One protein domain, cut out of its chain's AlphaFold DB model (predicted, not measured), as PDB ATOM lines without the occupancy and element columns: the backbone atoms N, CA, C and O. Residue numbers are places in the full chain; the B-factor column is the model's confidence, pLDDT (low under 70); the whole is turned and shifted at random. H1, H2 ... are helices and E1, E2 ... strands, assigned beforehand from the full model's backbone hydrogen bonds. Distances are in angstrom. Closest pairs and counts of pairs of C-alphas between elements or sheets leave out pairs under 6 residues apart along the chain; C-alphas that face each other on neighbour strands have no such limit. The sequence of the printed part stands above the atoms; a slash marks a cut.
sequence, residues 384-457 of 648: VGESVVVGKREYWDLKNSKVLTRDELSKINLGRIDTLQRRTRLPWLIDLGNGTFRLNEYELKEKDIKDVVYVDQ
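This is residues 384 to 457 of the 648 residues of an uncharacterized protein of Nanoarchaeota archaeon (UniProt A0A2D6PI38). Two long strands, E1 and E3, make a twisted ribbon with a small head, H1, H2 and E2, at one end. The 74 printed residues, class mixed, run E1, H1, H2, E2, E3; the antiparallel sheet's order is E1, E3, E2. The whole is extended: radius of gyration of the C-alphas 19.6 A, spans 67 by 21 by 15 A.

E1, residues 384 to 405, begins at (-19.160, 13.215, 34.030) and bends by 64 degrees at residue 391. H1 is residues 406 to 409, H2 414 to 424, E2 429 to 433. E3, residues 436 to 455, ends at (-17.418, 14.724, 28.707), 56.4 A long.

E3 is antiparallel to E1, with N 395 and O 445 2.8 A apart. E2 and E3 are a hairpin, with N 438 and O 430 2.8 A apart. E1, H1 H2, E2 are a split strand-helix-strand unit, E3 between its strands, its crossover right-handed. H1 is on the sheet; H2 only grazes it. H2 has every O i to N i+4 pair within hydrogen-bond range.

The printed part has no cut; pLDDT is under 70 in residues 384 to 390 and 449 to 457.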
ATOM      1  N   VAL A 384     -19.953  12.912  32.843       51.22
ATOM      2  CA  VAL A 384     -19.160  13.215  34.030       51.22
ATOM      3  C   VAL A 384     -18.724  14.666  33.903       51.22
ATOM      4  O   VAL A 384     -18.109  15.074  32.919       51.22
ATOM      5  N   GLY A 385     -19.125  15.480  34.875       48.22
ATOM      6  CA  GLY A 385     -18.722  16.873  34.932       48.22
ATOM      7  C   GLY A 385     -17.265  16.979  35.361       48.22
ATOM      8  O   GLY A 385     -16.969  16.865  36.551       48.22
ATOM      9  N   GLU A 386     -16.359  17.229  34.423       53.78
ATOM     10  CA  GLU A 386     -14.971  17.540  34.743       53.78
ATOM     11  C   GLU A 386     -14.820  19.036  35.024       53.78
ATOM     12  O   GLU A 386     -15.306  19.897  34.287       53.78
ATOM     13  N   SER A 387     -14.153  19.361  36.133       47.38
ATOM     14  CA  SER A 387     -13.927  20.747  36.526       47.38
ATOM     15  C   SER A 387     -12.716  21.313  35.791       47.38
ATOM     16  O   SER A 387     -11.575  20.999  36.133       47.38
ATOM     17  N   VAL A 388     -12.960  22.179  34.812       66.75
ATOM     18  CA  VAL A 388     -11.916  22.779  33.972       66.75
ATOM     19  C   VAL A 388     -11.740  24.249  34.331       66.75
ATOM     20  O   VAL A 388     -12.707  24.967  34.588       66.75
ATOM     21  N   VAL A 389     -10.492  24.719  34.378       63.78
ATOM     22  CA  VAL A 389     -10.196  26.138  34.622       63.78
ATOM     23  C   VAL A 389     -10.449  26.915  33.332       63.78
ATOM     24  O   VAL A 389      -9.655  26.851  32.399       63.78
ATOM     25  N   VAL A 390     -11.555  27.657  33.284       63.38
ATOM     26  CA  VAL A 390     -11.980  28.440  32.108       63.38
ATOM     27  C   VAL A 390     -11.436  29.870  32.108       63.38
ATOM     28  O   VAL A 390     -11.589  30.606  31.136       63.38
ATOM     29  N   GLY A 391     -10.782  30.287  33.192       70.00
ATOM     30  CA  GLY A 391     -10.131  31.588  33.279       70.00
ATOM     31  C   GLY A 391      -9.629  31.903  34.680       70.00
ATOM     32  O   GLY A 391      -9.759  31.100  35.601       70.00
ATOM     33  N   LYS A 392      -9.079  33.105  34.855       75.44
ATOM     34  CA  LYS A 392      -8.650  33.630  36.156       75.44
ATOM     35  C   LYS A 392      -9.368  34.936  36.451       75.44
ATOM     36  O   LYS A 392      -9.517  35.776  35.566       75.44
ATOM     37  N   ARG A 393      -9.813  35.114  37.695       73.88
ATOM     38  CA  ARG A 393     -10.419  36.361  38.171       73.88
ATOM     39  C   ARG A 393      -9.551  36.983  39.248       73.88
ATOM     40  O   ARG A 393      -9.285  36.357  40.273       73.88
ATOM     41  N   GLU A 394      -9.174  38.235  39.029       81.31
ATOM     42  CA  GLU A 394      -8.551  39.061  40.054       81.31
ATOM     43  C   GLU A 394      -9.592  39.503  41.095       81.31
ATOM     44  O   GLU A 394     -10.707  39.920  40.758       81.31
ATOM     45  N   TYR A 395      -9.234  39.424  42.373       79.19
ATOM     46  CA  TYR A 395     -10.023  39.940  43.486       79.19
ATOM     47  C   TYR A 395      -9.113  40.542  44.560       79.19
ATOM     48  O   TYR A 395      -7.967  40.133  44.738       79.19
ATOM     49  N   TRP A 396      -9.624  41.544  45.270       82.00
ATOM     50  CA  TRP A 396      -8.900  42.197  46.357       82.00
ATOM     51  C   TRP A 396      -9.183  41.479  47.672       82.00
ATOM     52  O   TRP A 396     -10.337  41.382  48.088       82.00
ATOM     53  N   ASP A 397      -8.132  40.997  48.322       84.88
ATOM     54  CA  ASP A 397      -8.192  40.309  49.607       84.88
ATOM     55  C   ASP A 397      -7.713  41.244  50.723       84.88
ATOM     56  O   ASP A 397      -6.737  41.979  50.549       84.88
ATOM     57  N   LEU A 398      -8.412  41.260  51.862       86.69
ATOM     58  CA  LEU A 398      -8.030  42.104  52.997       86.69
ATOM     59  C   LEU A 398      -6.829  41.466  53.694       86.69
ATOM     60  O   LEU A 398      -6.964  40.473  54.403       86.69
ATOM     61  N   LYS A 399      -5.656  42.064  53.519       90.38
ATOM     62  CA  LYS A 399      -4.404  41.570  54.087       90.38
ATOM     63  C   LYS A 399      -4.253  41.939  55.555       90.38
ATOM     64  O   LYS A 399      -3.808  41.130  56.363       90.38
ATOM     65  N   ASN A 400      -4.564  43.187  55.885       89.31
ATOM     66  CA  ASN A 400      -4.353  43.722  57.221       89.31
ATOM     67  C   ASN A 400      -5.398  44.785  57.549       89.31
ATOM     68  O   ASN A 400      -5.886  45.495  56.671       89.31
ATOM     69  N   SER A 401      -5.724  44.905  58.830       91.00
ATOM     70  CA  SER A 401      -6.627  45.924  59.340       91.00
ATOM     71  C   SER A 401      -6.118  46.419  60.684       91.00
ATOM     72  O   SER A 401      -6.028  45.656  61.645       91.00
ATOM     73  N   LYS A 402      -5.770  47.704  60.759       93.19
ATOM     74  CA  LYS A 402      -5.225  48.325  61.967       93.19
ATOM     75  C   LYS A 402      -6.101  49.488  62.411       93.19
ATOM     76  O   LYS A 402      -6.456  50.344  61.608       93.19
ATOM     77  N   VAL A 403      -6.420  49.541  63.703       91.81
ATOM     78  CA  VAL A 403      -7.069  50.711  64.309       91.81
ATOM     79  C   VAL A 403      -6.001  51.726  64.703       91.81
ATOM     80  O   VAL A 403      -4.963  51.369  65.253       91.81
ATOM     81  N   LEU A 404      -6.263  52.984  64.387       93.00
ATOM     82  CA  LEU A 404      -5.381  54.121  64.556       93.00
ATOM     83  C   LEU A 404      -6.061  55.165  65.429       93.00
ATOM     84  O   LEU A 404      -7.248  55.469  65.267       93.00
ATOM     85  N   THR A 405      -5.280  55.751  66.323       92.88
ATOM     86  CA  THR A 405      -5.655  56.968  67.045       92.88
ATOM     87  C   THR A 405      -5.507  58.203  66.151       92.88
ATOM     88  O   THR A 405      -4.859  58.163  65.102       92.88
ATOM     89  N   ARG A 406      -6.083  59.337  66.567       87.31
ATOM     90  CA  ARG A 406      -5.995  60.609  65.829       87.31
ATOM     91  C   ARG A 406      -4.548  61.070  65.598       87.31
ATOM     92  O   ARG A 406      -4.230  61.555  64.511       87.31
ATOM     93  N   ASP A 407      -3.672  60.855  66.579       89.00
ATOM     94  CA  ASP A 407      -2.252  61.212  66.492       89.00
ATOM     95  C   ASP A 407      -1.500  60.319  65.500       89.00
ATOM     96  O   ASP A 407      -0.654  60.797  64.744       89.00
ATOM     97  N   GLU A 408      -1.825  59.027  65.446       90.25
ATOM     98  CA  GLU A 408      -1.248  58.101  64.468       90.25
ATOM     99  C   GLU A 408      -1.758  58.378  63.054       90.25
ATOM    100  O   GLU A 408      -0.973  58.329  62.107       90.25
ATOM    101  N   LEU A 409      -3.037  58.738  62.908       89.25
ATOM    102  CA  LEU A 409      -3.618  59.095  61.616       89.25
ATOM    103  C   LEU A 409      -2.936  60.325  61.001       89.25
ATOM    104  O   LEU A 409      -2.719  60.357  59.792       89.25
ATOM    105  N   SER A 410      -2.543  61.308  61.824       85.81
ATOM    106  CA  SER A 410      -1.855  62.525  61.359       85.81
ATOM    107  C   SER A 410      -0.531  62.251  60.628       85.81
ATOM    108  O   SER A 410      -0.062  63.087  59.857       85.81
ATOM    109  N   LYS A 411       0.056  61.063  60.831       88.00
ATOM    110  CA  LYS A 411       1.313  60.623  60.210       88.00
ATOM    111  C   LYS A 411       1.102  59.900  58.874       88.00
ATOM    112  O   LYS A 411       2.075  59.501  58.239       88.00
ATOM    113  N   ILE A 412      -0.147  59.715  58.449       86.88
ATOM    114  CA  ILE A 412      -0.514  58.975  57.240       86.88
ATOM    115  C   ILE A 412      -0.922  59.943  56.129       86.88
ATOM    116  O   ILE A 412      -1.608  60.938  56.352       86.88
ATOM    117  N   ASN A 413      -0.528  59.636  54.892       87.69
ATOM    118  CA  ASN A 413      -0.907  60.429  53.727       87.69
ATOM    119  C   ASN A 413      -2.372  60.164  53.326       87.69
ATOM    120  O   ASN A 413      -2.663  59.302  52.492       87.69
ATOM    121  N   LEU A 414      -3.289  60.937  53.912       87.81
ATOM    122  CA  LEU A 414      -4.731  60.835  53.672       87.81
ATOM    123  C   LEU A 414      -5.127  61.090  52.209       87.81
ATOM    124  O   LEU A 414      -6.058  60.458  51.718       87.81
ATOM    125  N   GLY A 415      -4.400  61.947  51.481       83.56
ATOM    126  CA  GLY A 415      -4.693  62.228  50.070       83.56
ATOM    127  C   GLY A 415      -4.481  61.010  49.165       83.56
ATOM    128  O   GLY A 415      -5.269  60.754  48.250       83.56
ATOM    129  N   ARG A 416      -3.452  60.203  49.449       85.56
ATOM    130  CA  ARG A 416      -3.190  58.957  48.712       85.56
ATOM    131  C   ARG A 416      -4.246  57.889  49.008       85.56
ATOM    132  O   ARG A 416      -4.656  57.180  48.092       85.56
ATOM    133  N   ILE A 417      -4.701  57.812  50.258       87.38
ATOM    134  CA  ILE A 417      -5.768  56.898  50.679       87.38
ATOM    135  C   ILE A 417      -7.097  57.271  50.019       87.38
ATOM    136  O   ILE A 417      -7.720  56.402  49.417       87.38
ATOM    137  N   ASP A 418      -7.501  58.546  50.056       82.12
ATOM    138  CA  ASP A 418      -8.744  59.009  49.418       82.12
ATOM    139  C   ASP A 418      -8.742  58.704  47.910       82.12
ATOM    140  O   ASP A 418      -9.706  58.167  47.365       82.12
ATOM    141  N   THR A 419      -7.607  58.932  47.238       84.38
ATOM    142  CA  THR A 419      -7.453  58.617  45.808       84.38
ATOM    143  C   THR A 419      -7.631  57.118  45.521       84.38
ATOM    144  O   THR A 419      -8.346  56.743  44.587       84.38
ATOM    145  N   LEU A 420      -7.003  56.244  46.316       81.25
ATOM    146  CA  LEU A 420      -7.106  54.787  46.156       81.25
ATOM    147  C   LEU A 420      -8.511  54.268  46.473       81.25
ATOM    148  O   LEU A 420      -9.039  53.442  45.724       81.25
ATOM    149  N   GLN A 421      -9.134  54.790  47.529       87.19
ATOM    150  CA  GLN A 421     -10.489  54.443  47.951       87.19
ATOM    151  C   GLN A 421     -11.524  54.839  46.891       87.19
ATOM    152  O   GLN A 421     -12.380  54.028  46.548       87.19
ATOM    153  N   ARG A 422     -11.409  56.022  46.270       79.88
ATOM    154  CA  ARG A 422     -12.284  56.417  45.149       79.88
ATOM    155  C   ARG A 422     -12.085  55.553  43.905       79.88
ATOM    156  O   ARG A 422     -13.063  55.198  43.251       79.88
ATOM    157  N   ARG A 423     -10.834  55.208  43.571       80.12
ATOM    158  CA  ARG A 423     -10.508  54.434  42.360       80.12
ATOM    159  C   ARG A 423     -10.928  52.968  42.463       80.12
ATOM    160  O   ARG A 423     -11.450  52.422  41.500       80.12
ATOM    161  N   THR A 424     -10.678  52.333  43.604       79.56
ATOM    162  CA  THR A 424     -10.953  50.898  43.816       79.56
ATOM    163  C   THR A 424     -12.329  50.637  44.421       79.56
ATOM    164  O   THR A 424     -12.802  49.506  44.387       79.56
ATOM    165  N   ARG A 425     -12.974  51.675  44.977       80.75
ATOM    166  CA  ARG A 425     -14.191  51.601  45.806       80.75
ATOM    167  C   ARG A 425     -14.046  50.745  47.071       80.75
ATOM    168  O   ARG A 425     -15.043  50.473  47.733       80.75
ATOM    169  N   LEU A 426     -12.828  50.338  47.428       83.19
ATOM    170  CA  LEU A 426     -12.557  49.601  48.657       83.19
ATOM    171  C   LEU A 426     -12.441  50.568  49.841       83.19
ATOM    172  O   LEU A 426     -11.898  51.661  49.676       83.19
ATOM    173  N   PRO A 427     -12.905  50.196  51.041       85.69
ATOM    174  CA  PRO A 427     -12.812  51.046  52.219       85.69
ATOM    175  C   PRO A 427     -11.424  50.917  52.865       85.69
ATOM    176  O   PRO A 427     -11.226  50.132  53.792       85.69
ATOM    177  N   TRP A 428     -10.455  51.679  52.355       88.19
ATOM    178  CA  TRP A 428      -9.078  51.716  52.861       88.19
ATOM    179  C   TRP A 428      -8.979  52.419  54.213       88.19
ATOM    180  O   TRP A 428      -8.187  52.003  55.048       88.19
ATOM    181  N   LEU A 429      -9.781  53.454  54.465       90.12
ATOM    182  CA  LEU A 429      -9.858  54.110  55.768       90.12
ATOM    183  C   LEU A 429     -11.318  54.322  56.165       90.12
ATOM    184  O   LEU A 429     -12.102  54.905  55.417       90.12
ATOM    185  N   ILE A 430     -11.667  53.841  57.354       88.12
ATOM    186  CA  ILE A 430     -13.022  53.889  57.904       88.12
ATOM    187  C   ILE A 430     -12.976  54.650  59.227       88.12
ATOM    188  O   ILE A 430     -12.213  54.283  60.120       88.12
ATOM    189  N   ASP A 431     -13.791  55.692  59.368       89.44
ATOM    190  CA  ASP A 431     -14.006  56.347  60.660       89.44
ATOM    191  C   ASP A 431     -14.867  55.439  61.548       89.44
ATOM    192  O   ASP A 431     -15.948  55.007  61.141       89.44
ATOM    193  N   LEU A 432     -14.363  55.104  62.736       87.81
ATOM    194  CA  LEU A 432     -15.072  54.260  63.699       87.81
ATOM    195  C   LEU A 432     -15.845  55.086  64.742       87.81
ATOM    196  O   LEU A 432     -16.542  54.512  65.577       87.81
ATOM    197  N   GLY A 433     -15.714  56.414  64.721       80.81
ATOM    198  CA  GLY A 433     -16.176  57.300  65.781       80.81
ATOM    199  C   GLY A 433     -15.179  57.410  66.941       80.81
ATOM    200  O   GLY A 433     -14.133  56.756  66.985       80.81
ATOM    201  N   ASN A 434     -15.484  58.295  67.896       85.25
ATOM    202  CA  ASN A 434     -14.680  58.548  69.105       85.25
ATOM    203  C   ASN A 434     -13.207  58.936  68.842       85.25
ATOM    204  O   ASN A 434     -12.347  58.748  69.698       85.25
ATOM    205  N   GLY A 435     -12.909  59.490  67.660       86.44
ATOM    206  CA  GLY A 435     -11.557  59.913  67.280       86.44
ATOM    207  C   GLY A 435     -10.616  58.769  66.883       86.44
ATOM    208  O   GLY A 435      -9.398  58.961  66.922       86.44
ATOM    209  N   THR A 436     -11.157  57.604  66.506       90.94
ATOM    210  CA  THR A 436     -10.392  56.434  66.044       90.94
ATOM    211  C   THR A 436     -10.771  56.025  64.622       90.94
ATOM    212  O   THR A 436     -11.909  56.202  64.193       90.94
ATOM    213  N   PHE A 437      -9.812  55.461  63.888       93.50
ATOM    214  CA  PHE A 437      -9.962  55.128  62.470       93.50
ATOM    215  C   PHE A 437      -9.416  53.734  62.183       93.50
ATOM    216  O   PHE A 437      -8.414  53.336  62.764       93.50
ATOM    217  N   ARG A 438     -10.027  52.987  61.268       92.00
ATOM    218  CA  ARG A 438      -9.523  51.689  60.806       92.00
ATOM    219  C   ARG A 438      -8.889  51.838  59.435       92.00
ATOM    220  O   ARG A 438      -9.582  52.202  58.491       92.00
ATOM    221  N   LEU A 439      -7.602  51.529  59.336       92.94
ATOM    222  CA  LEU A 439      -6.867  51.443  58.081       92.94
ATOM    223  C   LEU A 439      -6.824  49.987  57.609       92.94
ATOM    224  O   LEU A 439      -6.308  49.123  58.316       92.94
ATOM    225  N   ASN A 440      -7.356  49.739  56.419       89.62
ATOM    226  CA  ASN A 440      -7.370  48.451  55.742       89.62
ATOM    227  C   ASN A 440      -6.352  48.441  54.599       89.62
ATOM    228  O   ASN A 440      -6.307  49.362  53.783       89.62
ATOM    229  N   GLU A 441      -5.581  47.364  54.515       88.19
ATOM    230  CA  GLU A 441      -4.640  47.106  53.430       88.19
ATOM    231  C   GLU A 441      -5.129  45.908  52.623       88.19
ATOM    232  O   GLU A 441      -5.399  44.843  53.182       88.19
ATOM    233  N   TYR A 442      -5.231  46.083  51.309       86.56
ATOM    234  CA  TYR A 442      -5.699  45.051  50.390       86.56
ATOM    235  C   TYR A 442      -4.561  44.570  49.491       86.56
ATOM    236  O   TYR A 442      -3.731  45.368  49.055       86.56
ATOM    237  N   GLU A 443      -4.547  43.278  49.174       90.00
ATOM    238  CA  GLU A 443      -3.672  42.696  48.155       90.00
ATOM    239  C   GLU A 443      -4.501  42.095  47.017       90.00
ATOM    240  O   GLU A 443      -5.549  41.496  47.248       90.00
ATOM    241  N   LEU A 444      -4.061  42.300  45.776       85.62
ATOM    242  CA  LEU A 444      -4.719  41.737  44.600       85.62
ATOM    243  C   LEU A 444      -4.279  40.277  44.446       85.62
ATOM    244  O   LEU A 444      -3.082  40.005  44.363       85.62
ATOM    245  N   LYS A 445      -5.238  39.350  44.424       85.69
ATOM    246  CA  LYS A 445      -5.017  37.915  44.214       85.69
ATOM    247  C   LYS A 445      -5.781  37.430  42.992       85.69
ATOM    248  O   LYS A 445      -6.844  37.954  42.671       85.69
ATOM    249  N   GLU A 446      -5.267  36.392  42.349       84.62
ATOM    250  CA  GLU A 446      -5.964  35.670  41.285       84.62
ATOM    251  C   GLU A 446      -6.599  34.393  41.845       84.62
ATOM    252  O   GLU A 446      -5.989  33.688  42.650       84.62
ATOM    253  N   LYS A 447      -7.817  34.074  41.399       77.56
ATOM    254  CA  LYS A 447      -8.441  32.765  41.615       77.56
ATOM    255  C   LYS A 447      -8.900  32.179  40.287       77.56
ATOM    256  O   LYS A 447      -9.503  32.885  39.477       77.56
ATOM    257  N   ASP A 448      -8.655  30.887  40.106       75.62
ATOM    258  CA  ASP A 448      -9.167  30.129  38.969       75.62
ATOM    259  C   ASP A 448     -10.701  30.118  38.983       75.62
ATOM    260  O   ASP A 448     -11.338  29.785  39.991       75.62
ATOM    261  N   ILE A 449     -11.293  30.484  37.852       63.78
ATOM    262  CA  ILE A 449     -12.705  30.265  37.563       63.78
ATOM    263  C   ILE A 449     -12.799  28.850  37.010       63.78
ATOM    264  O   ILE A 449     -12.258  28.551  35.946       63.78
ATOM    265  N   LYS A 450     -13.460  27.982  37.765       53.44
ATOM    266  CA  LYS A 450     -13.733  26.608  37.367       53.44
ATOM    267  C   LYS A 450     -15.129  26.540  36.762       53.44
ATOM    268  O   LYS A 450     -16.059  27.069  37.368       53.44
ATOM    269  N   ASP A 451     -15.251  25.894  35.614       50.19
ATOM    270  CA  ASP A 451     -16.527  25.512  35.010       50.19
ATOM    271  C   ASP A 451     -16.609  23.986  34.924       50.19
ATOM    272  O   ASP A 451     -15.607  23.295  35.132       50.19
ATOM    273  N   VAL A 452     -17.800  23.457  34.666       47.16
ATOM    274  CA  VAL A 452     -18.031  22.023  34.495       47.16
ATOM    275  C   VAL A 452     -18.207  21.744  33.009       47.16
ATOM    276  O   VAL A 452     -19.218  22.122  32.421       47.16
ATOM    277  N   VAL A 453     -17.226  21.077  32.398       47.91
ATOM    278  CA  VAL A 453     -17.378  20.544  31.041       47.91
ATOM    279  C   VAL A 453     -17.845  19.103  31.164       47.91
ATOM    280  O   VAL A 453     -17.262  18.300  31.888       47.91
ATOM    281  N   TYR A 454     -18.939  18.797  30.482       47.84
ATOM    282  CA  TYR A 454     -19.493  17.458  30.421       47.84
ATOM    283  C   TYR A 454     -18.801  16.686  29.299       47.84
ATOM    284  O   TYR A 454     -18.948  17.056  28.134       47.84
ATOM    285  N   VAL A 455     -18.049  15.648  29.658       49.47
ATOM    286  CA  VAL A 455     -17.418  14.724  28.707       49.47
ATOM    287  C   VAL A 455     -18.275  13.458  28.650       49.47
ATOM    288  O   VAL A 455     -18.703  12.956  29.693       49.47
ATOM    289  N   ASP A 456     -18.592  12.988  27.443       53.41
ATOM    290  CA  ASP A 456     -19.345  11.748  27.254       53.41
ATOM    291  C   ASP A 456     -18.431  10.561  27.622       53.41
ATOM    292  O   ASP A 456     -17.314  10.464  27.118       53.41
ATOM    293  N   GLN A 457     -18.876   9.673  28.519       56.88
ATOM    294  CA  GLN A 457     -18.224   8.370  28.701       56.88
ATOM    295  C   GLN A 457     -18.423   7.558  27.413       56.88
ATOM    296  O   GLN A 457     -19.568   7.340  27.005       56.88
TER     297      GLN A 457